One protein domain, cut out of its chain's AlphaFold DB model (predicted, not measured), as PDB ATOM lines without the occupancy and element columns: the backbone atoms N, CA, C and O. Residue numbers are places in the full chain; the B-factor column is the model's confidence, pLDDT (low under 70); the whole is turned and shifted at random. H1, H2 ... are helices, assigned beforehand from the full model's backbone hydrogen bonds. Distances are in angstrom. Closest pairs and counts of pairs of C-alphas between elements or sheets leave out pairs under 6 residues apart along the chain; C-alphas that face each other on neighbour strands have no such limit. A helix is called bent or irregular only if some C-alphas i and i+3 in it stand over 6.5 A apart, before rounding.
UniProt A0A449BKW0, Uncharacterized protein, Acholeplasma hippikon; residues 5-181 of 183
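AT A GLANCE: This is residues 5 to 181 of the 183 residues of an uncharacterized protein of Acholeplasma hippikon (UniProt A0A449BKW0). A loose three-helix bundle, H5, H6 and H7 side by side and running up and down, makes one end of the domain; at the other end H2 packs between H8 and the first half of the long helix H3, with the arm H1a beside H2 and H3. H3 slants from this crossed group toward the bundle, and the arm H1b and the small H4 lie next to each other near the end of H3 that holds Leu 81. The 177 printed residues hold eight named helices, H1 to H8 in chain order, and no named strand; the class is all helix. The whole is compact, with a radius of gyration of the C-alphas of 17.4 A and spans of 51 by 40 by 27 A.

HOW THE PARTS SIT: H1, residues 5 to 26, was assigned as one helix by its hydrogen bonds but is bent: C-alphas 16 and 19 are 7.5 A apart, and its arms H1a, residues 5 to 16, and H1b, residues 19 to 26, stand at a steep tilt of 67 degrees. H2, residues 36 to 51, touches H3, residues 57 to 83, with residues 59 to 70 of H3 alone, at a steep tilt of 45 degrees, opposite ways; the closest C-alphas, of Ile 42 and Phe 63, are 5.2 A apart. H1a is close to but not clearly touching H3, with the closest C-alphas, of Tyr 10 and Phe 67, 7.1 A apart. H1b and H4, residues 89 to 94, only just touch, with 3 pairs of C-alphas within 8 A, the closest those of Asn 23 and Tyr 89 at 7.0 A. H5, residues 96 to 113, and H6, residues 120 to 138, form a helical hairpin at a shallow tilt of 22 degrees, with the closest C-alphas, of Leu 102 and Glu 130, 6.1 A apart. H7, residues 145 to 162, only just touches H5, with 3 pairs within 8 A, the closest Leu 101 and Phe 148 at 6.9 A between C-alphas; they run the same way at 16 degrees. H8, residues 169 to 180, touches H2 by residues 36 to 41 of H2 alone, the closest C-alphas being those of Val 38 and Phe 173 at 5.4 A. H7 and H8 are apart. Each O i to N i+4 pair is within hydrogen-bond range in H1a, H1b and H3 to H8, and 11 of 12 are in H2.

IN THESE COORDINATES: H1a begins at C-alpha 5 (114.950, 119.509, 147.807) and is 16.4 A long. H2 is 22.9 A and H3 38.8 A long, H3 ending at C-alpha 83 (120.776, 126.976, 177.224). H5, H6 and H7 are 25.4, 26.7 and 26.3 A long. H8 ends at C-alpha 180 (102.620, 100.428, 157.028).

THE WHOLE: The C-alphas farthest apart are those of Pro 53 and Asn 139, 53.6 A. The printed part has no cut and no long link. The mean pLDDT of the printed part is 92.1, and residue 165 is under 70.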
ATOM      1  N   LEU A   5     114.135 118.782 146.840       84.75
ATOM      2  CA  LEU A   5     114.950 119.509 147.807       84.75
ATOM      3  C   LEU A   5     114.716 119.022 149.238       84.75
ATOM      4  O   LEU A   5     115.691 118.782 149.948       84.75
ATOM      5  N   ILE A   6     113.458 118.799 149.633       88.75
ATOM      6  CA  ILE A   6     113.114 118.456 151.020       88.75
ATOM      7  C   ILE A   6     113.749 117.132 151.471       88.75
ATOM      8  O   ILE A   6     114.163 116.972 152.616       88.75
ATOM      9  N   TYR A   7     113.921 116.183 150.551       88.94
ATOM     10  CA  TYR A   7     114.563 114.901 150.837       88.94
ATOM     11  C   TYR A   7     116.082 115.040 151.004       88.94
ATOM     12  O   TYR A   7     116.693 114.369 151.839       88.94
ATOM     13  N   HIS A   8     116.714 115.930 150.236       89.69
ATOM     14  CA  HIS A   8     118.128 116.261 150.422       89.69
ATOM     15  C   HIS A   8     118.370 117.040 151.718       89.69
ATOM     16  O   HIS A   8     119.371 116.797 152.405       89.69
ATOM     17  N   GLU A   9     117.454 117.941 152.067       93.00
ATOM     18  CA  GLU A   9     117.448 118.645 153.346       93.00
ATOM     19  C   GLU A   9     117.318 117.658 154.500       93.00
ATOM     20  O   GLU A   9     118.142 117.696 155.410       93.00
ATOM     21  N   TYR A  10     116.391 116.702 154.413       94.75
ATOM     22  CA  TYR A  10     116.240 115.646 155.410       94.75
ATOM     23  C   TYR A  10     117.515 114.820 155.601       94.75
ATOM     24  O   TYR A  10     117.988 114.655 156.726       94.75
ATOM     25  N   ALA A  11     118.122 114.339 154.513       92.69
ATOM     26  CA  ALA A  11     119.354 113.553 154.590       92.69
ATOM     27  C   ALA A  11     120.500 114.343 155.250       92.69
ATOM     28  O   ALA A  11     121.244 113.808 156.077       92.69
ATOM     29  N   SER A  12     120.622 115.629 154.918       94.50
ATOM     30  CA  SER A  12     121.625 116.524 155.507       94.50
ATOM     31  C   SER A  12     121.339 116.790 156.986       94.50
ATOM     32  O   SER A  12     122.233 116.679 157.826       94.50
ATOM     33  N   TRP A  13     120.077 117.070 157.312       96.00
ATOM     34  CA  TRP A  13     119.596 117.315 158.664       96.00
ATOM     35  C   TRP A  13     119.820 116.102 159.572       96.00
ATOM     36  O   TRP A  13     120.316 116.254 160.690       96.00
ATOM     37  N   LYS A  14     119.546 114.887 159.081       93.94
ATOM     38  CA  LYS A  14     119.744 113.636 159.824       93.94
ATOM     39  C   LYS A  14     121.213 113.424 160.183       93.94
ATOM     40  O   LYS A  14     121.515 112.978 161.289       93.94
ATOM     41  N   LEU A  15     122.134 113.763 159.278       93.94
ATOM     42  CA  LEU A  15     123.572 113.695 159.546       93.94
ATOM     43  C   LEU A  15     123.999 114.724 160.597       93.94
ATOM     44  O   LEU A  15     124.695 114.354 161.545       93.94
ATOM     45  N   GLU A  16     123.554 115.976 160.462       95.44
ATOM     46  CA  GLU A  16     123.857 117.055 161.413       95.44
ATOM     47  C   GLU A  16     123.381 116.720 162.835       95.44
ATOM     48  O   GLU A  16     124.108 116.939 163.804       95.44
ATOM     49  N   HIS A  17     122.187 116.138 162.964       95.50
ATOM     50  CA  HIS A  17     121.538 115.887 164.255       95.50
ATOM     51  C   HIS A  17     121.731 114.462 164.783       95.50
ATOM     52  O   HIS A  17     121.231 114.122 165.860       95.50
ATOM     53  N   SER A  18     122.497 113.637 164.065       93.94
ATOM     54  CA  SER A  18     122.757 112.241 164.428       93.94
ATOM     55  C   SER A  18     123.337 112.093 165.834       93.94
ATOM     56  O   SER A  18     122.970 111.161 166.547       93.94
ATOM     57  N   GLU A  19     124.197 113.015 166.272       95.12
ATOM     58  CA  GLU A  19     124.767 112.996 167.621       95.12
ATOM     59  C   GLU A  19     123.678 113.122 168.694       95.12
ATOM     60  O   GLU A  19     123.597 112.275 169.585       95.12
ATOM     61  N   LEU A  20     122.818 114.140 168.601       95.75
ATOM     62  CA  LEU A  20     121.736 114.364 169.560       95.75
ATOM     63  C   LEU A  20     120.772 113.172 169.580       95.75
ATOM     64  O   LEU A  20     120.502 112.627 170.649       95.75
ATOM     65  N   ILE A  21     120.315 112.722 168.409       95.69
ATOM     66  CA  ILE A  21     119.375 111.597 168.290       95.69
ATOM     67  C   ILE A  21     119.978 110.322 168.894       95.69
ATOM     68  O   ILE A  21     119.316 109.630 169.667       95.69
ATOM     69  N   ASN A  22     121.242 110.019 168.589       95.88
ATOM     70  CA  ASN A  22     121.908 108.830 169.115       95.88
ATOM     71  C   ASN A  22     122.108 108.902 170.629       95.88
ATOM     72  O   ASN A  22     121.912 107.892 171.298       95.88
ATOM     73  N   ASN A  23     122.454 110.068 171.184       96.88
ATOM     74  CA  ASN A  23     122.552 110.234 172.635       96.88
ATOM     75  C   ASN A  23     121.194 110.021 173.316       96.88
ATOM     76  O   ASN A  23     121.121 109.303 174.309       96.88
ATOM     77  N   LEU A  24     120.108 110.580 172.769       96.12
ATOM     78  CA  LEU A  24     118.761 110.367 173.311       96.12
ATOM     79  C   LEU A  24     118.357 108.885 173.267       96.12
ATOM     80  O   LEU A  24     117.841 108.377 174.260       96.12
ATOM     81  N   LYS A  25     118.648 108.181 172.163       94.94
ATOM     82  CA  LYS A  25     118.401 106.734 172.028       94.94
ATOM     83  C   LYS A  25     119.234 105.905 173.008       94.94
ATOM     84  O   LYS A  25     118.695 105.048 173.689       94.94
ATOM     85  N   GLN A  26     120.537 106.163 173.114       96.31
ATOM     86  CA  GLN A  26     121.439 105.407 173.998       96.31
ATOM     87  C   GLN A  26     121.116 105.570 175.486       96.31
ATOM     88  O   GLN A  26     121.470 104.709 176.288       96.31
ATOM     89  N   LEU A  27     120.488 106.685 175.853       95.94
ATOM     90  CA  LEU A  27     120.074 106.981 177.219       95.94
ATOM     91  C   LEU A  27     118.640 106.530 177.530       95.94
ATOM     92  O   LEU A  27     118.148 106.863 178.611       95.94
ATOM     93  N   ASP A  28     117.979 105.828 176.600       94.19
ATOM     94  CA  ASP A  28     116.557 105.465 176.669       94.19
ATOM     95  C   ASP A  28     115.694 106.674 177.067       94.19
ATOM     96  O   ASP A  28     114.855 106.625 177.971       94.19
ATOM     97  N   SER A  29     115.982 107.824 176.448       95.25
ATOM     98  CA  SER A  29     115.453 109.096 176.914       95.25
ATOM     99  C   SER A  29     113.955 109.215 176.664       95.25
ATOM    100  O   SER A  29     113.535 109.083 175.520       95.25
ATOM    101  N   PRO A  30     113.136 109.624 177.653       94.00
ATOM    102  CA  PRO A  30     111.719 109.920 177.423       94.00
ATOM    103  C   PRO A  30     111.454 111.007 176.370       94.00
ATOM    104  O   PRO A  30     110.312 111.184 175.956       94.00
ATOM    105  N   LEU A  31     112.478 111.766 175.971       95.31
ATOM    106  CA  LEU A  31     112.382 112.753 174.899       95.31
ATOM    107  C   LEU A  31     112.346 112.105 173.509       95.31
ATOM    108  O   LEU A  31     111.709 112.668 172.627       95.31
ATOM    109  N   ILE A  32     112.980 110.936 173.308       94.56
ATOM    110  CA  ILE A  32     112.984 110.264 171.994       94.56
ATOM    111  C   ILE A  32     111.586 109.776 171.618       94.56
ATOM    112  O   ILE A  32     111.194 109.863 170.460       94.56
ATOM    113  N   ILE A  33     110.814 109.348 172.621       91.38
ATOM    114  CA  ILE A  33     109.472 108.779 172.460       91.38
ATOM    115  C   ILE A  33     108.539 109.766 171.749       91.38
ATOM    116  O   ILE A  33     107.676 109.345 170.997       91.38
ATOM    117  N   ARG A  34     108.744 111.079 171.932       91.00
ATOM    118  CA  ARG A  34     107.917 112.131 171.317       91.00
ATOM    119  C   ARG A  34     107.887 112.089 169.789       91.00
ATOM    120  O   ARG A  34     106.978 112.646 169.192       91.00
ATOM    121  N   PHE A  35     108.931 111.562 169.161       93.62
ATOM    122  CA  PHE A  35     109.098 111.637 167.712       93.62
ATOM    123  C   PHE A  35     109.730 110.369 167.129       93.62
ATOM    124  O   PHE A  35     110.163 110.362 165.979       93.62
ATOM    125  N   GLU A  36     109.788 109.284 167.901       93.25
ATOM    126  CA  GLU A  36     110.353 108.013 167.453       93.25
ATOM    127  C   GLU A  36     109.507 107.392 166.342       93.25
ATOM    128  O   GLU A  36     110.051 107.022 165.302       93.25
ATOM    129  N   ASN A  37     108.181 107.353 166.513       94.62
ATOM    130  CA  ASN A  37     107.281 106.849 165.474       94.62
ATOM    131  C   ASN A  37     107.367 107.714 164.216       94.62
ATOM    132  O   ASN A  37     107.422 107.197 163.104       94.62
ATOM    133  N   VAL A  38     107.470 109.033 164.398       96.25
ATOM    134  CA  VAL A  38     107.634 109.977 163.291       96.25
ATOM    135  C   VAL A  38     108.932 109.704 162.531       96.25
ATOM    136  O   VAL A  38     108.899 109.587 161.310       96.25
ATOM    137  N   LEU A  39     110.057 109.517 163.236       95.19
ATOM    138  CA  LEU A  39     111.341 109.141 162.633       95.19
ATOM    139  C   LEU A  39     111.248 107.833 161.842       95.19
ATOM    140  O   LEU A  39     111.751 107.776 160.724       95.19
ATOM    141  N   ASN A  40     110.599 106.807 162.399       94.81
ATOM    142  CA  ASN A  40     110.446 105.512 161.734       94.81
ATOM    143  C   ASN A  40     109.652 105.640 160.426       94.81
ATOM    144  O   ASN A  40     110.054 105.087 159.403       94.81
ATOM    145  N   VAL A  41     108.554 106.401 160.439       96.44
ATOM    146  CA  VAL A  41     107.728 106.632 159.247       96.44
ATOM    147  C   VAL A  41     108.483 107.446 158.201       96.44
ATOM    148  O   VAL A  41     108.488 107.054 157.039       96.44
ATOM    149  N   ILE A  42     109.134 108.556 158.565       95.25
ATOM    150  CA  ILE A  42     109.836 109.374 157.562       95.25
ATOM    151  C   ILE A  42     111.064 108.657 156.994       95.25
ATOM    152  O   ILE A  42     111.338 108.817 155.807       95.25
ATOM    153  N   ASP A  43     111.752 107.826 157.788       94.19
ATOM    154  CA  ASP A  43     112.822 106.947 157.300       94.19
ATOM    155  C   ASP A  43     112.281 105.954 156.274       94.19
ATOM    156  O   ASP A  43     112.815 105.842 155.171       94.19
ATOM    157  N   TYR A  44     111.164 105.300 156.595       94.25
ATOM    158  CA  TYR A  44     110.499 104.393 155.668       94.25
ATOM    159  C   TYR A  44     110.056 105.098 154.379       94.25
ATOM    160  O   TYR A  44     110.260 104.578 153.284       94.25
ATOM    161  N   MET A  45     109.472 106.296 154.482       93.25
ATOM    162  CA  MET A  45     109.053 107.071 153.313       93.25
ATOM    163  C   MET A  45     110.244 107.529 152.468       93.25
ATOM    164  O   MET A  45     110.156 107.517 151.241       93.25
ATOM    165  N   TYR A  46     111.356 107.905 153.100       92.19
ATOM    166  CA  TYR A  46     112.587 108.264 152.403       92.19
ATOM    167  C   TYR A  46     113.134 107.084 151.591       92.19
ATOM    168  O   TYR A  46     113.441 107.242 150.410       92.19
ATOM    169  N   ASP A  47     113.184 105.892 152.188       90.75
ATOM    170  CA  ASP A  47     113.625 104.674 151.500       90.75
ATOM    171  C   ASP A  47     112.651 104.293 150.368       90.75
ATOM    172  O   ASP A  47     113.062 104.003 149.240       90.75
ATOM    173  N   LYS A  48     111.338 104.386 150.623       89.69
ATOM    174  CA  LYS A  48     110.285 104.113 149.632       89.69
ATOM    175  C   LYS A  48     110.373 105.034 148.414       89.69
ATOM    176  O   LYS A  48     110.119 104.574 147.304       89.69
ATOM    177  N   LEU A  49     110.736 106.308 148.583       87.38
ATOM    178  CA  LEU A  49     110.906 107.246 147.465       87.38
ATOM    179  C   LEU A  49     111.943 106.744 146.447       87.38
ATOM    180  O   LEU A  49     111.764 106.933 145.243       87.38
ATOM    181  N   ILE A  50     113.028 106.137 146.930       79.25
ATOM    182  CA  ILE A  50     114.142 105.670 146.095       79.25
ATOM    183  C   ILE A  50     113.731 104.419 145.309       79.25
ATOM    184  O   ILE A  50     114.051 104.298 144.123       79.25
ATOM    185  N   ASP A  51     113.010 103.509 145.966       78.62
ATOM    186  CA  ASP A  51     112.802 102.145 145.478       78.62
ATOM    187  C   ASP A  51     111.415 101.891 144.860       78.62
ATOM    188  O   ASP A  51     111.254 100.931 144.097       78.62
ATOM    189  N   ASP A  52     110.409 102.729 145.142       80.88
ATOM    190  CA  ASP A  52     109.028 102.510 144.701       80.88
ATOM    191  C   ASP A  52     108.542 103.568 143.686       80.88
ATOM    192  O   ASP A  52     108.232 104.708 144.047       80.88
ATOM    193  N   PRO A  53     108.340 103.196 142.405       75.00
ATOM    194  CA  PRO A  53     107.764 104.097 141.409       75.00
ATOM    195  C   PRO A  53     106.299 104.482 141.691       75.00
ATOM    196  O   PRO A  53     105.745 105.312 140.969       75.00
ATOM    197  N   LYS A  54     105.646 103.873 142.690       82.50
ATOM    198  CA  LYS A  54     104.287 104.200 143.142       82.50
ATOM    199  C   LYS A  54     104.242 105.176 144.313       82.50
ATOM    200  O   LYS A  54     103.139 105.412 144.802       82.50
ATOM    201  N   TYR A  55     105.376 105.729 144.748       86.44
ATOM    202  CA  TYR A  55     105.389 106.775 145.768       86.44
ATOM    203  C   TYR A  55     104.360 107.853 145.402       86.44
ATOM    204  O   TYR A  55     104.416 108.417 144.300       86.44
ATOM    205  N   SER A  56     103.369 108.064 146.260       89.75
ATOM    206  CA  SER A  56     102.213 108.916 145.982       89.75
ATOM    207  C   SER A  56     102.454 110.352 146.450       89.75
ATOM    208  O   SER A  56     103.500 110.674 147.011       89.75
ATOM    209  N   ASP A  57     101.509 111.241 146.156       89.19
ATOM    210  CA  ASP A  57     101.538 112.587 146.731       89.19
ATOM    211  C   ASP A  57     101.139 112.544 148.219       89.19
ATOM    212  O   ASP A  57     101.727 113.262 149.016       89.19
ATOM    213  N   ASP A  58     100.275 111.607 148.629       91.19
ATOM    214  CA  ASP A  58      99.968 111.368 150.048       91.19
ATOM    215  C   ASP A  58     101.219 110.916 150.833       91.19
ATOM    216  O   ASP A  58     101.466 111.393 151.939       91.19
ATOM    217  N   ASP A  59     102.057 110.042 150.251       91.94
ATOM    218  CA  ASP A  59     103.332 109.634 150.861       91.94
ATOM    219  C   ASP A  59     104.261 110.851 151.063       91.94
ATOM    220  O   ASP A  59     104.961 110.945 152.075       91.94
ATOM    221  N   HIS A  60     104.256 111.786 150.102       92.19
ATOM    222  CA  HIS A  60     105.026 113.030 150.170       92.19
ATOM    223  C   HIS A  60     104.522 113.940 151.290       92.19
ATOM    224  O   HIS A  60     105.330 114.428 152.075       92.19
ATOM    225  N   GLU A  61     103.206 114.130 151.401       92.94
ATOM    226  CA  GLU A  61     102.596 114.960 152.447       92.94
ATOM    227  C   GLU A  61     102.854 114.392 153.852       92.94
ATOM    228  O   GLU A  61     103.163 115.149 154.779       92.94
ATOM    229  N   ILE A  62     102.797 113.062 154.013       94.31
ATOM    230  CA  ILE A  62     103.158 112.381 155.269       94.31
ATOM    231  C   ILE A  62     104.632 112.630 155.606       94.31
ATOM    232  O   ILE A  62     104.951 112.988 156.741       94.31
ATOM    233  N   PHE A  63     105.531 112.459 154.631       95.25
ATOM    234  CA  PHE A  63     106.958 112.707 154.826       95.25
ATOM    235  C   PHE A  63     107.234 114.159 155.226       95.25
ATOM    236  O   PHE A  63     107.916 114.394 156.219       95.25
ATOM    237  N   GLU A  64     106.694 115.122 154.481       94.75
ATOM    238  CA  GLU A  64     106.899 116.552 154.712       94.75
ATOM    239  C   GLU A  64     106.405 116.966 156.105       94.75
ATOM    240  O   GLU A  64     107.149 117.570 156.881       94.75
ATOM    241  N   THR A  65     105.186 116.555 156.463       93.38
ATOM    242  CA  THR A  65     104.601 116.834 157.781       93.38
ATOM    243  C   THR A  65     105.453 116.248 158.905       93.38
ATOM    244  O   THR A  65     105.746 116.926 159.893       93.38
ATOM    245  N   GLY A  66     105.882 114.991 158.758       95.44
ATOM    246  CA  GLY A  66     106.700 114.316 159.760       95.44
ATOM    247  C   GLY A  66     108.085 114.939 159.893       95.44
ATOM    248  O   GLY A  66     108.580 115.119 161.006       95.44
ATOM    249  N   PHE A  67     108.699 115.318 158.771       96.00
ATOM    250  CA  PHE A  67     110.018 115.929 158.773       96.00
ATOM    251  C   PHE A  67     110.002 117.292 159.464       96.00
ATOM    252  O   PHE A  67     110.813 117.498 160.367       96.00
ATOM    253  N   TYR A  68     109.070 118.189 159.127       93.75
ATOM    254  CA  TYR A  68     108.990 119.489 159.803       93.75
ATOM    255  C   TYR A  68     108.707 119.345 161.299       93.75
ATOM    256  O   TYR A  68     109.345 120.020 162.105       93.75
ATOM    257  N   TYR A  69     107.836 118.411 161.692       93.50
ATOM    258  CA  TYR A  69     107.594 118.150 163.109       93.50
ATOM    259  C   TYR A  69     108.871 117.717 163.843       93.50
ATOM    260  O   TYR A  69     109.227 118.288 164.872       93.50
ATOM    261  N   VAL A  70     109.585 116.719 163.313       95.56
ATOM    262  CA  VAL A  70     110.827 116.223 163.921       95.56
ATOM    263  C   VAL A  70     111.895 117.317 163.950       95.56
ATOM    264  O   VAL A  70     112.617 117.434 164.942       95.56
ATOM    265  N   TYR A  71     111.997 118.111 162.883       95.19
ATOM    266  CA  TYR A  71     112.914 119.241 162.799       95.19
ATOM    267  C   TYR A  71     112.688 120.207 163.967       95.19
ATOM    268  O   TYR A  71     113.628 120.495 164.712       95.19
ATOM    269  N   ASP A  72     111.441 120.633 164.181       93.25
ATOM    270  CA  ASP A  72     111.082 121.565 165.250       93.25
ATOM    271  C   ASP A  72     111.344 120.967 166.640       93.25
ATOM    272  O   ASP A  72     111.979 121.611 167.479       93.25
ATOM    273  N   GLN A  73     110.948 119.708 166.879       94.50
ATOM    274  CA  GLN A  73     111.198 119.034 168.162       94.50
ATOM    275  C   GLN A  73     112.697 118.971 168.488       94.50
ATOM    276  O   GLN A  73     113.117 119.242 169.617       94.50
ATOM    277  N   ILE A  74     113.524 118.625 167.503       96.06
ATOM    278  CA  ILE A  74     114.973 118.515 167.671       96.06
ATOM    279  C   ILE A  74     115.619 119.881 167.894       96.06
ATOM    280  O   ILE A  74     116.484 119.999 168.765       96.06
ATOM    281  N   GLU A  75     115.196 120.915 167.167       95.31
ATOM    282  CA  GLU A  75     115.713 122.269 167.365       95.31
ATOM    283  C   GLU A  75     115.347 122.822 168.749       95.31
ATOM    284  O   GLU A  75     116.206 123.407 169.416       95.31
ATOM    285  N   GLU A  76     114.136 122.572 169.251       95.50
ATOM    286  CA  GLU A  76     113.765 122.956 170.618       95.50
ATOM    287  C   GLU A  76     114.567 122.191 171.680       95.50
ATOM    288  O   GLU A  76     115.129 122.798 172.599       95.50
ATOM    289  N   ILE A  77     114.737 120.873 171.528       97.00
ATOM    290  CA  ILE A  77     115.573 120.083 172.445       97.00
ATOM    291  C   ILE A  77     117.020 120.586 172.434       97.00
ATOM    292  O   ILE A  77     117.630 120.740 173.494       97.00
ATOM    293  N   LYS A  78     117.576 120.890 171.259       96.50
ATOM    294  CA  LYS A  78     118.935 121.424 171.087       96.50
ATOM    295  C   LYS A  78     119.091 122.792 171.756       96.50
ATOM    296  O   LYS A  78     120.097 123.026 172.435       96.50
ATOM    297  N   LYS A  79     118.097 123.679 171.630       95.81
ATOM    298  CA  LYS A  79     118.066 124.974 172.335       95.81
ATOM    299  C   LYS A  79     118.080 124.776 173.849       95.81
ATOM    300  O   LYS A  79     118.914 125.384 174.521       95.81
ATOM    301  N   ILE A  80     117.229 123.896 174.380       95.94
ATOM    302  CA  ILE A  80     117.137 123.603 175.820       95.94
ATOM    303  C   ILE A  80     118.440 122.980 176.340       95.94
ATOM    304  O   ILE A  80     118.997 123.442 177.338       95.94
ATOM    305  N   LEU A  81     118.964 121.972 175.642       96.75
ATOM    306  CA  LEU A  81     120.223 121.301 175.962       96.75
ATOM    307  C   LEU A  81     121.375 122.303 176.078       96.75
ATOM    308  O   LEU A  81     122.152 122.260 177.034       96.75
ATOM    309  N   LYS A  82     121.469 123.238 175.131       96.12
ATOM    310  CA  LYS A  82     122.510 124.265 175.128       96.12
ATOM    311  C   LYS A  82     122.293 125.323 176.212       96.12
ATOM    312  O   LYS A  82     123.253 125.689 176.882       96.12
ATOM    313  N   ALA A  83     121.071 125.831 176.362       94.19
ATOM    314  CA  ALA A  83     120.776 126.976 177.224       94.19
ATOM    315  C   ALA A  83     120.706 126.617 178.716       94.19
ATOM    316  O   ALA A  83     121.171 127.392 179.548       94.19
ATOM    317  N   VAL A  84     120.136 125.456 179.047       94.69
ATOM    318  CA  VAL A  84     119.856 125.042 180.432       94.69
ATOM    319  C   VAL A  84     120.903 124.048 180.936       94.69
ATOM    320  O   VAL A  84     121.357 124.136 182.078       94.69
ATOM    321  N   TYR A  85     121.313 123.109 180.080       95.31
ATOM    322  CA  TYR A  85     122.147 121.967 180.472       95.31
ATOM    323  C   TYR A  85     123.594 122.050 179.970       95.31
ATOM    324  O   TYR A  85     124.381 121.155 180.259       95.31
ATOM    325  N   ASN A  86     123.987 123.116 179.263       95.00
ATOM    326  CA  ASN A  86     125.343 123.309 178.729       95.00
ATOM    327  C   ASN A  86     125.874 122.102 177.926       95.00
ATOM    328  O   ASN A  86     127.046 121.743 178.047       95.00
ATOM    329  N   ASN A  87     125.023 121.484 177.100       96.19
ATOM    330  CA  ASN A  87     125.318 120.264 176.334       96.19
ATOM    331  C   ASN A  87     125.551 118.991 177.179       96.19
ATOM    332  O   ASN A  87     126.111 118.016 176.680       96.19
ATOM    333  N   ASP A  88     125.105 118.964 178.439       96.88
ATOM    334  CA  ASP A  88     125.094 117.751 179.262       96.88
ATOM    335  C   ASP A  88     123.840 116.903 178.980       96.88
ATOM    336  O   ASP A  88     122.757 117.139 179.526       96.88
ATOM    337  N   TYR A  89     123.997 115.892 178.119       96.56
ATOM    338  CA  TYR A  89     122.929 114.956 177.755       96.56
ATOM    339  C   TYR A  89     122.413 114.131 178.941       96.56
ATOM    340  O   TYR A  89     121.230 113.795 178.981       96.56
ATOM    341  N   LEU A  90     123.266 113.806 179.920       96.62
ATOM    342  CA  LEU A  90     122.849 113.036 181.092       96.62
ATOM    343  C   LEU A  90     121.962 113.883 182.000       96.62
ATOM    344  O   LEU A  90     120.916 113.412 182.441       96.62
ATOM    345  N   ALA A  91     122.352 115.134 182.246       95.75
ATOM    346  CA  ALA A  91     121.542 116.066 183.022       95.75
ATOM    347  C   ALA A  91     120.191 116.340 182.341       95.75
ATOM    348  O   ALA A  91     119.159 116.269 183.006       95.75
ATOM    349  N   LEU A  92     120.190 116.553 181.017       96.88
ATOM    350  CA  LEU A  92     118.959 116.679 180.231       96.88
ATOM    351  C   LEU A  92     118.058 115.449 180.413       96.88
ATOM    352  O   LEU A  92     116.859 115.593 180.641       96.88
ATOM    353  N   ASN A  93     118.630 114.243 180.329       96.19
ATOM    354  CA  ASN A  93     117.862 113.008 180.425       96.19
ATOM    355  C   ASN A  93     117.256 112.787 181.819       96.19
ATOM    356  O   ASN A  93     116.118 112.337 181.938       96.19
ATOM    357  N   LEU A  94     117.992 113.132 182.880       95.06
ATOM    358  CA  LEU A  94     117.484 113.053 184.254       95.06
ATOM    359  C   LEU A  94     116.267 113.965 184.468       95.06
ATOM    360  O   LEU A  94     115.336 113.587 185.180       95.06
ATOM    361  N   ASP A  95     116.248 115.120 183.802       95.38
ATOM    362  CA  ASP A  95     115.147 116.082 183.840       95.38
ATOM    363  C   ASP A  95     114.173 115.942 182.652       95.38
ATOM    364  O   ASP A  95     113.296 116.792 182.466       95.38
ATOM    365  N   ALA A  96     114.242 114.852 181.875       95.38
ATOM    366  CA  ALA A  96     113.462 114.669 180.647       95.38
ATOM    367  C   ALA A  96     111.950 114.845 180.849       95.38
ATOM    368  O   ALA A  96     111.262 115.363 179.976       95.38
ATOM    369  N   LYS A  97     111.410 114.474 182.018       94.75
ATOM    370  CA  LYS A  97     109.990 114.695 182.347       94.75
ATOM    371  C   LYS A  97     109.638 116.187 182.430       94.75
ATOM    372  O   LYS A  97     108.586 116.598 181.952       94.75
ATOM    373  N   SER A  98     110.510 116.983 183.038       95.38
ATOM    374  CA  SER A  98     110.360 118.437 183.156       95.38
ATOM    375  C   SER A  98     110.541 119.121 181.801       95.38
ATOM    376  O   SER A  98     109.806 120.042 181.467       95.38
ATOM    377  N   VAL A  99     111.482 118.631 180.992       96.44
ATOM    378  CA  VAL A  99     111.688 119.100 179.615       96.44
ATOM    379  C   VAL A  99     110.478 118.763 178.739       96.44
ATOM    380  O   VAL A  99     110.005 119.621 178.009       96.44
ATOM    381  N   ASN A 100     109.901 117.567 178.876       95.38
ATOM    382  CA  ASN A 100     108.665 117.190 178.187       95.38
ATOM    383  C   ASN A 100     107.488 118.108 178.536       95.38
ATOM    384  O   ASN A 100     106.680 118.409 177.665       95.38
ATOM    385  N   LEU A 101     107.390 118.576 179.785       96.44
ATOM    386  CA  LEU A 101     106.369 119.553 180.168       96.44
ATOM    387  C   LEU A 101     106.531 120.869 179.392       96.44
ATOM    388  O   LEU A 101     105.542 121.432 178.919       96.44
ATOM    389  N   LEU A 102     107.772 121.342 179.247       96.69
ATOM    390  CA  LEU A 102     108.085 122.531 178.458       96.69
ATOM    391  C   LEU A 102     107.736 122.325 176.979       96.69
ATOM    392  O   LEU A 102     107.011 123.136 176.414       96.69
ATOM    393  N   LEU A 103     108.181 121.216 176.383       95.62
ATOM    394  CA  LEU A 103     107.905 120.897 174.979       95.62
ATOM    395  C   LEU A 103     106.400 120.767 174.705       95.62
ATOM    396  O   LEU A 103     105.910 121.352 173.751       95.62
ATOM    397  N   ASN A 104     105.635 120.113 175.587       94.50
ATOM    398  CA  ASN A 104     104.172 120.064 175.469       94.50
ATOM    399  C   ASN A 104     103.540 121.461 175.512       94.50
ATOM    400  O   ASN A 104     102.574 121.729 174.808       94.50
ATOM    401  N   THR A 105     104.075 122.357 176.347       95.69
ATOM    402  CA  THR A 105     103.597 123.743 176.418       95.69
ATOM    403  C   THR A 105     103.825 124.458 175.087       95.69
ATOM    404  O   THR A 105     102.918 125.131 174.608       95.69
ATOM    405  N   ILE A 106     105.001 124.281 174.479       94.00
ATOM    406  CA  ILE A 106     105.349 124.851 173.169       94.00
ATOM    407  C   ILE A 106     104.451 124.266 172.069       94.00
ATOM    408  O   ILE A 106     103.907 125.022 171.266       94.00
ATOM    409  N   ASP A 107     104.210 122.952 172.077       91.56
ATOM    410  CA  ASP A 107     103.308 122.301 171.120       91.56
ATOM    411  C   ASP A 107     101.898 122.915 171.183       91.56
ATOM    412  O   ASP A 107     101.321 123.264 170.155       91.56
ATOM    413  N   PHE A 108     101.364 123.160 172.386       92.12
ATOM    414  CA  PHE A 108     100.071 123.834 172.528       92.12
ATOM    415  C   PHE A 108     100.073 125.280 172.018       92.12
ATOM    416  O   PHE A 108      99.057 125.738 171.492       92.12
ATOM    417  N   GLN A 109     101.185 126.011 172.152       92.62
ATOM    418  CA  GLN A 109     101.309 127.350 171.571       92.62
ATOM    419  C   GLN A 109     101.262 127.291 170.042       92.62
ATOM    420  O   GLN A 109     100.503 128.042 169.427       92.62
ATOM    421  N   ASN A 110     102.016 126.376 169.432       89.31
ATOM    422  CA  ASN A 110     102.037 126.192 167.981       89.31
ATOM    423  C   ASN A 110     100.645 125.823 167.445       89.31
ATOM    424  O   ASN A 110     100.163 126.413 166.475       89.31
ATOM    425  N   ASP A 111      99.941 124.937 168.148       87.44
ATOM    426  CA  ASP A 111      98.582 124.531 167.800       87.44
ATOM    427  C   ASP A 111      97.551 125.650 167.947       87.44
ATOM    428  O   ASP A 111      96.593 125.717 167.175       87.44
ATOM    429  N   LEU A 112      97.730 126.552 168.916       88.81
ATOM    430  CA  LEU A 112      96.911 127.757 169.012       88.81
ATOM    431  C   LEU A 112      97.200 128.740 167.877       88.81
ATOM    432  O   LEU A 112      96.265 129.342 167.351       88.81
ATOM    433  N   MET A 113      98.469 128.910 167.504       87.44
ATOM    434  CA  MET A 113      98.892 129.820 166.436       87.44
ATOM    435  C   MET A 113      98.395 129.383 165.056       87.44
ATOM    436  O   MET A 113      98.162 130.234 164.199       87.44
ATOM    437  N   SER A 114      98.188 128.081 164.843       83.12
ATOM    438  CA  SER A 114      97.603 127.562 163.603       83.12
ATOM    439  C   SER A 114      96.093 127.831 163.478       83.12
ATOM    440  O   SER A 114      95.528 127.699 162.389       83.12
ATOM    441  N   GLN A 115      95.419 128.251 164.558       82.81
ATOM    442  CA  GLN A 115      93.994 128.579 164.523       82.81
ATOM    443  C   GLN A 115      93.735 129.933 163.861       82.81
ATOM    444  O   GLN A 115      94.445 130.914 164.065       82.81
ATOM    445  N   SER A 116      92.623 130.027 163.129       76.12
ATOM    446  CA  SER A 116      92.245 131.244 162.393       76.12
ATOM    447  C   SER A 116      91.991 132.456 163.299       76.12
ATOM    448  O   SER A 116      92.130 133.590 162.856       76.12
ATOM    449  N   ASN A 117      91.592 132.213 164.552       79.38
ATOM    450  CA  ASN A 117      91.374 133.227 165.579       79.38
ATOM    451  C   ASN A 117      92.086 132.785 166.860       79.38
ATOM    452  O   ASN A 117      91.538 131.997 167.634       79.38
ATOM    453  N   VAL A 118      93.295 133.298 167.075       77.50
ATOM    454  CA  VAL A 118      94.077 133.030 168.285       77.50
ATOM    455  C   VAL A 118      93.370 133.655 169.492       77.50
ATOM    456  O   VAL A 118      93.097 134.856 169.514       77.50
ATOM    457  N   ASP A 119      93.058 132.848 170.507       85.19
ATOM    458  CA  ASP A 119      92.592 133.358 171.800       85.19
ATOM    459  C   ASP A 119      93.799 133.926 172.560       85.19
ATOM    460  O   ASP A 119      94.599 133.178 173.120       85.19
ATOM    461  N   GLU A 120      93.941 135.254 172.567       89.06
ATOM    462  CA  GLU A 120      95.057 135.956 173.220       89.06
ATOM    463  C   GLU A 120      95.213 135.569 174.697       89.06
ATOM    464  O   GLU A 120      96.331 135.468 175.194       89.06
ATOM    465  N   SER A 121      94.105 135.304 175.401       90.44
ATOM    466  CA  SER A 121      94.155 134.913 176.813       90.44
ATOM    467  C   SER A 121      94.708 133.502 177.000       90.44
ATOM    468  O   SER A 121      95.469 133.255 177.936       90.44
ATOM    469  N   ALA A 122      94.376 132.594 176.082       91.75
ATOM    470  CA  ALA A 122      94.924 131.245 176.059       91.75
ATOM    471  C   ALA A 122      96.415 131.258 175.698       91.75
ATOM    472  O   ALA A 122      97.212 130.593 176.356       91.75
ATOM    473  N   MET A 123      96.802 132.062 174.703       93.88
ATOM    474  CA  MET A 123      98.205 132.234 174.324       93.88
ATOM    475  C   MET A 123      99.031 132.794 175.486       93.88
ATOM    476  O   MET A 123     100.082 132.250 175.818       93.88
ATOM    477  N   GLN A 124      98.528 133.833 176.161       95.69
ATOM    478  CA  GLN A 124      99.213 134.424 177.309       95.69
ATOM    479  C   GLN A 124      99.424 133.407 178.437       95.69
ATOM    480  O   GLN A 124     100.501 133.381 179.026       95.69
ATOM    481  N   PHE A 125      98.442 132.537 178.704       96.00
ATOM    482  CA  PHE A 125      98.604 131.460 179.682       96.00
ATOM    483  C   PHE A 125      99.786 130.549 179.339       96.00
ATOM    484  O   PHE A 125     100.614 130.283 180.209       96.00
ATOM    485  N   PHE A 126      99.887 130.080 178.092       96.75
ATOM    486  CA  PHE A 126     100.973 129.182 177.704       96.75
ATOM    487  C   PHE A 126     102.340 129.873 177.716       96.75
ATOM    488  O   PHE A 126     103.302 129.251 178.154       96.75
ATOM    489  N   LEU A 127     102.422 131.150 177.329       96.56
ATOM    490  CA  LEU A 127     103.656 131.940 177.421       96.56
ATOM    491  C   LEU A 127     104.107 132.135 178.878       96.56
ATOM    492  O   LEU A 127     105.285 131.978 179.201       96.56
ATOM    493  N   ASP A 128     103.171 132.448 179.778       97.69
ATOM    494  CA  ASP A 128     103.465 132.592 181.207       97.69
ATOM    495  C   ASP A 128     103.884 131.248 181.822       97.69
ATOM    496  O   ASP A 128     104.827 131.187 182.616       97.69
ATOM    497  N   PHE A 129     103.218 130.160 181.423       97.81
ATOM    498  CA  PHE A 129     103.537 128.802 181.855       97.81
ATOM    499  C   PHE A 129     104.927 128.368 181.375       97.81
ATOM    500  O   PHE A 129     105.722 127.872 182.172       97.81
ATOM    501  N   GLU A 130     105.241 128.583 180.096       96.88
ATOM    502  CA  GLU A 130     106.545 128.293 179.497       96.88
ATOM    503  C   GLU A 130     107.656 129.016 180.259       96.88
ATOM    504  O   GLU A 130     108.627 128.395 180.700       96.88
ATOM    505  N   LYS A 131     107.471 130.319 180.500       96.19
ATOM    506  CA  LYS A 131     108.421 131.130 181.259       96.19
ATOM    507  C   LYS A 131     108.636 130.584 182.670       96.19
ATOM    508  O   LYS A 131     109.781 130.487 183.109       96.19
ATOM    509  N   GLU A 132     107.567 130.194 183.368       97.12
ATOM    510  CA  GLU A 132     107.670 129.601 184.705       97.12
ATOM    511  C   GLU A 132     108.476 128.290 184.690       97.12
ATOM    512  O   GLU A 132     109.340 128.079 185.547       97.12
ATOM    513  N   VAL A 133     108.237 127.416 183.706       96.38
ATOM    514  CA  VAL A 133     108.979 126.155 183.566       96.38
ATOM    515  C   VAL A 133     110.453 126.426 183.259       96.38
ATOM    516  O   VAL A 133     111.320 125.849 183.917       96.38
ATOM    517  N   ILE A 134     110.759 127.339 182.333       94.62
ATOM    518  CA  ILE A 134     112.136 127.731 181.995       94.62
ATOM    519  C   ILE A 134     112.867 128.297 183.218       94.62
ATOM    520  O   ILE A 134     114.014 127.929 183.478       94.62
ATOM    521  N   GLU A 135     112.227 129.171 183.999       95.19
ATOM    522  CA  GLU A 135     112.818 129.721 185.222       95.19
ATOM    523  C   GLU A 135     113.132 128.620 186.243       95.19
ATOM    524  O   GLU A 135     114.212 128.622 186.842       95.19
ATOM    525  N   LYS A 136     112.233 127.647 186.424       95.50
ATOM    526  CA  LYS A 136     112.470 126.508 187.321       95.50
ATOM    527  C   LYS A 136     113.610 125.620 186.826       95.50
ATOM    528  O   LYS A 136     114.488 125.291 187.623       95.50
ATOM    529  N   LEU A 137     113.643 125.299 185.533       94.31
ATOM    530  CA  LEU A 137     114.710 124.509 184.912       94.31
ATOM    531  C   LEU A 137     116.083 125.184 185.065       94.31
ATOM    532  O   LEU A 137     117.021 124.572 185.573       94.31
ATOM    533  N   ASN A 138     116.188 126.476 184.737       92.62
ATOM    534  CA  ASN A 138     117.429 127.249 184.877       92.62
ATOM    535  C   ASN A 138     117.936 127.301 186.324       92.62
ATOM    536  O   ASN A 138     119.139 127.230 186.580       92.62
ATOM    537  N   ASN A 139     117.017 127.401 187.284       93.12
ATOM    538  CA  ASN A 139     117.346 127.427 188.706       93.12
ATOM    539  C   ASN A 139     117.505 126.026 189.322       93.12
ATOM    540  O   ASN A 139     117.691 125.922 190.536       93.12
ATOM    541  N   LYS A 140     117.425 124.954 188.516       88.50
ATOM    542  CA  LYS A 140     117.460 123.550 188.961       88.50
ATOM    543  C   LYS A 140     116.435 123.256 190.061       88.50
ATOM    544  O   LYS A 140     116.690 122.504 191.003       88.50
ATOM    545  N   GLN A 141     115.281 123.908 189.969       91.12
ATOM    546  CA  GLN A 141     114.161 123.702 190.869       91.12
ATOM    547  C   GLN A 141     113.326 122.525 190.386       91.12
ATOM    548  O   GLN A 141     113.102 122.337 189.192       91.12
ATOM    549  N   LYS A 142     112.809 121.753 191.339       89.69
ATOM    550  CA  LYS A 142     111.896 120.659 191.034       89.69
ATOM    551  C   LYS A 142     110.608 121.213 190.414       89.69
ATOM    552  O   LYS A 142     109.969 122.091 190.997       89.69
ATOM    553  N   ILE A 143     110.205 120.651 189.276       92.50
ATOM    554  CA  ILE A 143     108.855 120.825 188.736       92.50
ATOM    555  C   ILE A 143     107.885 120.016 189.601       92.50
ATOM    556  O   ILE A 143     108.049 118.809 189.803       92.50
ATOM    557  N   GLU A 144     106.889 120.697 190.154       93.25
ATOM    558  CA  GLU A 144     105.882 120.089 191.018       93.25
ATOM    559  C   GLU A 144     104.826 119.357 190.183       93.25
ATOM    560  O   GLU A 144     104.510 119.766 189.069       93.25
ATOM    561  N   GLU A 145     104.246 118.280 190.724       92.19
ATOM    562  CA  GLU A 145     103.193 117.518 190.028       92.19
ATOM    563  C   GLU A 145     101.975 118.379 189.669       92.19
ATOM    564  O   GLU A 145     101.300 118.109 188.677       92.19
ATOM    565  N   ASP A 146     101.715 119.423 190.455       94.75
ATOM    566  CA  ASP A 146     100.646 120.385 190.203       94.75
ATOM    567  C   ASP A 146     100.818 121.118 188.868       94.75
ATOM    568  O   ASP A 146      99.835 121.367 188.182       94.75
ATOM    569  N   MET A 147     102.057 121.373 188.429       96.75
ATOM    570  CA  MET A 147     102.298 122.035 187.143       96.75
ATOM    571  C   MET A 147     101.833 121.178 185.964       96.75
ATOM    572  O   MET A 147     101.251 121.710 185.022       96.75
ATOM    573  N   PHE A 148     102.031 119.858 186.033       96.19
ATOM    574  CA  PHE A 148     101.535 118.934 185.008       96.19
ATOM    575  C   PHE A 148     100.006 118.969 184.950       96.19
ATOM    576  O   PHE A 148      99.435 119.182 183.888       96.19
ATOM    577  N   LYS A 149      99.348 118.873 186.112       94.94
ATOM    578  CA  LYS A 149      97.882 118.954 186.202       94.94
ATOM    579  C   LYS A 149      97.352 120.287 185.692       94.94
ATOM    580  O   LYS A 149      96.351 120.316 184.988       94.94
ATOM    581  N   ARG A 150      98.028 121.390 186.023       96.44
ATOM    582  CA  ARG A 150      97.655 122.732 185.578       96.44
ATOM    583  C   ARG A 150      97.722 122.848 184.058       96.44
ATOM    584  O   ARG A 150      96.803 123.407 183.470       96.44
ATOM    585  N   LEU A 151      98.773 122.316 183.427       96.00
ATOM    586  CA  LEU A 151      98.863 122.294 181.967       96.00
ATOM    587  C   LEU A 151      97.730 121.458 181.359       96.00
ATOM    588  O   LEU A 151      97.038 121.948 180.470       96.00
ATOM    589  N   ASP A 152      97.501 120.244 181.864       92.88
ATOM    590  CA  ASP A 152      96.452 119.337 181.377       92.88
ATOM    591  C   ASP A 152      95.046 119.951 181.500       92.88
ATOM    592  O   ASP A 152      94.250 119.924 180.561       92.88
ATOM    593  N   GLU A 153      94.719 120.533 182.654       94.25
ATOM    594  CA  GLU A 153      93.401 121.115 182.904       94.25
ATOM    595  C   GLU A 153      93.144 122.364 182.056       94.25
ATOM    596  O   GLU A 153      92.049 122.516 181.506       94.25
ATOM    597  N   GLU A 154      94.118 123.270 181.960       93.88
ATOM    598  CA  GLU A 154      93.950 124.518 181.215       93.88
ATOM    599  C   GLU A 154      93.980 124.281 179.705       93.88
ATOM    600  O   GLU A 154      93.102 124.790 179.005       93.88
ATOM    601  N   SER A 155      94.886 123.436 179.201       91.94
ATOM    602  CA  SER A 155      94.889 123.035 177.785       91.94
ATOM    603  C   SER A 155      93.548 122.411 177.389       91.94
ATOM    604  O   SER A 155      92.917 122.861 176.431       91.94
ATOM    605  N   LEU A 156      93.022 121.472 178.180       90.31
ATOM    606  CA  LEU A 156      91.729 120.850 177.903       90.31
ATOM    607  C   LEU A 156      90.582 121.871 177.889       90.31
ATOM    608  O   LEU A 156      89.705 121.802 177.025       90.31
ATOM    609  N   LYS A 157      90.568 122.837 178.818       90.75
ATOM    610  CA  LYS A 157      89.567 123.921 178.830       90.75
ATOM    611  C   LYS A 157      89.670 124.788 177.572       90.75
ATOM    612  O   LYS A 157      88.640 125.077 176.956       90.75
ATOM    613  N   ILE A 158      90.887 125.177 177.194       89.94
ATOM    614  CA  ILE A 158      91.180 126.031 176.037       89.94
ATOM    615  C   ILE A 158      90.748 125.341 174.736       89.94
ATOM    616  O   ILE A 158      89.889 125.864 174.023       89.94
ATOM    617  N   PHE A 159      91.250 124.136 174.450       86.81
ATOM    618  CA  PHE A 159      90.948 123.434 173.195       86.81
ATOM    619  C   PHE A 159      89.472 123.029 173.092       86.81
ATOM    620  O   PHE A 159      88.864 123.135 172.022       86.81
ATOM    621  N   LYS A 160      88.821 122.701 174.219       86.81
ATOM    622  CA  LYS A 160      87.370 122.462 174.252       86.81
ATOM    623  C   LYS A 160      86.558 123.716 173.918       86.81
ATOM    624  O   LYS A 160      85.542 123.611 173.229       86.81
ATOM    625  N   LYS A 161      86.980 124.898 174.382       85.62
ATOM    626  CA  LYS A 161      86.340 126.185 174.044       85.62
ATOM    627  C   LYS A 161      86.489 126.504 172.556       85.62
ATOM    628  O   LYS A 161      85.531 126.974 171.943       85.62
ATOM    629  N   LEU A 162      87.651 126.197 171.984       81.31
ATOM    630  CA  LEU A 162      87.943 126.367 170.559       81.31
ATOM    631  C   LEU A 162      87.240 125.331 169.666       81.31
ATOM    632  O   LEU A 162      87.163 125.526 168.457       81.31
ATOM    633  N   LYS A 163      86.668 124.269 170.255       79.69
ATOM    634  CA  LYS A 163      86.048 123.130 169.550       79.69
ATOM    635  C   LYS A 163      87.015 122.417 168.598       79.69
ATOM    636  O   LYS A 163      86.588 121.856 167.591       79.69
ATOM    637  N   VAL A 164      88.298 122.423 168.939       72.94
ATOM    638  CA  VAL A 164      89.344 121.711 168.206       72.94
ATOM    639  C   VAL A 164      89.563 120.372 168.899       72.94
ATOM    640  O   VAL A 164      89.667 120.313 170.124       72.94
ATOM    641  N   SER A 165      89.584 119.288 168.123       69.94
ATOM    642  CA  SER A 165      90.023 117.987 168.633       69.94
ATOM    643  C   SER A 165      91.542 117.949 168.525       69.94
ATOM    644  O   SER A 165      92.063 117.972 167.415       69.94
ATOM    645  N   TYR A 166      92.229 117.971 169.663       71.81
ATOM    646  CA  TYR A 166      93.684 117.879 169.719       71.81
ATOM    647  C   TYR A 166      94.111 116.415 169.590       71.81
ATOM    648  O   TYR A 166      93.640 115.569 170.355       71.81
ATOM    649  N   TYR A 167      95.004 116.140 168.640       77.31
ATOM    650  CA  TYR A 167      95.637 114.839 168.448       77.31
ATOM    651  C   TYR A 167      97.152 115.053 168.379       77.31
ATOM    652  O   TYR A 167      97.604 115.770 167.487       77.31
ATOM    653  N   PRO A 168      97.942 114.462 169.291       82.44
ATOM    654  CA  PRO A 168      99.395 114.530 169.206       82.44
ATOM    655  C   PRO A 168      99.893 113.956 167.877       82.44
ATOM    656  O   PRO A 168      99.448 112.882 167.466       82.44
ATOM    657  N   ILE A 169     100.857 114.627 167.241       86.38
ATOM    658  CA  ILE A 169     101.436 114.173 165.967       86.38
ATOM    659  C   ILE A 169     102.033 112.767 166.108       86.38
ATOM    660  O   ILE A 169     101.794 111.924 165.252       86.38
ATOM    661  N   ASP A 170     102.703 112.467 167.222       86.81
ATOM    662  CA  ASP A 170     103.213 111.117 167.494       86.81
ATOM    663  C   ASP A 170     102.120 110.036 167.442       86.81
ATOM    664  O   ASP A 170     102.348 108.958 166.906       86.81
ATOM    665  N   THR A 171     100.903 110.328 167.920       88.31
ATOM    666  CA  THR A 171      99.780 109.376 167.861       88.31
ATOM    667  C   THR A 171      99.324 109.131 166.424       88.31
ATOM    668  O   THR A 171      99.081 107.988 166.053       88.31
ATOM    669  N   ILE A 172      99.264 110.180 165.599       91.88
ATOM    670  CA  ILE A 172      98.925 110.053 164.174       91.88
ATOM    671  C   ILE A 172      99.985 109.204 163.459       91.88
ATOM    672  O   ILE A 172      99.663 108.293 162.703       91.88
ATOM    673  N   PHE A 173     101.264 109.465 163.729       95.38
ATOM    674  CA  PHE A 173     102.365 108.727 163.114       95.38
ATOM    675  C   PHE A 173     102.501 107.294 163.632       95.38
ATOM    676  O   PHE A 173     102.951 106.433 162.884       95.38
ATOM    677  N   LEU A 174     102.075 107.012 164.864       93.56
ATOM    678  CA  LEU A 174     101.954 105.651 165.378       93.56
ATOM    679  C   LEU A 174     100.912 104.847 164.586       93.56
ATOM    680  O   LEU A 174     101.184 103.711 164.209       93.56
ATOM    681  N   GLU A 175      99.746 105.435 164.300       93.94
ATOM    682  CA  GLU A 175      98.714 104.790 163.475       93.94
ATOM    683  C   GLU A 175      99.220 104.536 162.048       93.94
ATOM    684  O   GLU A 175      99.081 103.431 161.530       93.94
ATOM    685  N   ILE A 176      99.899 105.518 161.443       94.00
ATOM    686  CA  ILE A 176     100.522 105.361 160.118       94.00
ATOM    687  C   ILE A 176     101.585 104.252 160.139       94.00
ATOM    688  O   ILE A 176     101.651 103.438 159.219       94.00
ATOM    689  N   ALA A 177     102.421 104.196 161.176       93.94
ATOM    690  CA  ALA A 177     103.445 103.165 161.311       93.94
ATOM    691  C   ALA A 177     102.838 101.749 161.389       93.94
ATOM    692  O   ALA A 177     103.359 100.828 160.753       93.94
ATOM    693  N   ASP A 178     101.727 101.582 162.113       93.94
ATOM    694  CA  ASP A 178     100.987 100.315 162.194       93.94
ATOM    695  C   ASP A 178     100.378  99.933 160.831       93.94
ATOM    696  O   ASP A 178     100.558  98.810 160.357       93.94
ATOM    697  N   GLU A 179      99.752 100.883 160.124       93.56
ATOM    698  CA  GLU A 179      99.196 100.652 158.780       93.56
ATOM    699  C   GLU A 179     100.259 100.238 157.749       93.56
ATOM    700  O   GLU A 179      99.989  99.427 156.855       93.56
ATOM    701  N   LEU A 180     101.477 100.768 157.877       90.81
ATOM    702  CA  LEU A 180     102.620 100.428 157.028       90.81
ATOM    703  C   LEU A 180     103.319  99.123 157.446       90.81
ATOM    704  O   LEU A 180     104.127  98.601 156.676       90.81
ATOM    705  N   GLY A 181     103.016  98.582 158.632       92.06
ATOM    706  CA  GLY A 181     103.627  97.365 159.171       92.06
ATOM    707  C   GLY A 181     105.106  97.524 159.536       92.06
ATOM    708  O   GLY A 181     105.879  96.577 159.367       92.06
TER     709      GLY A 181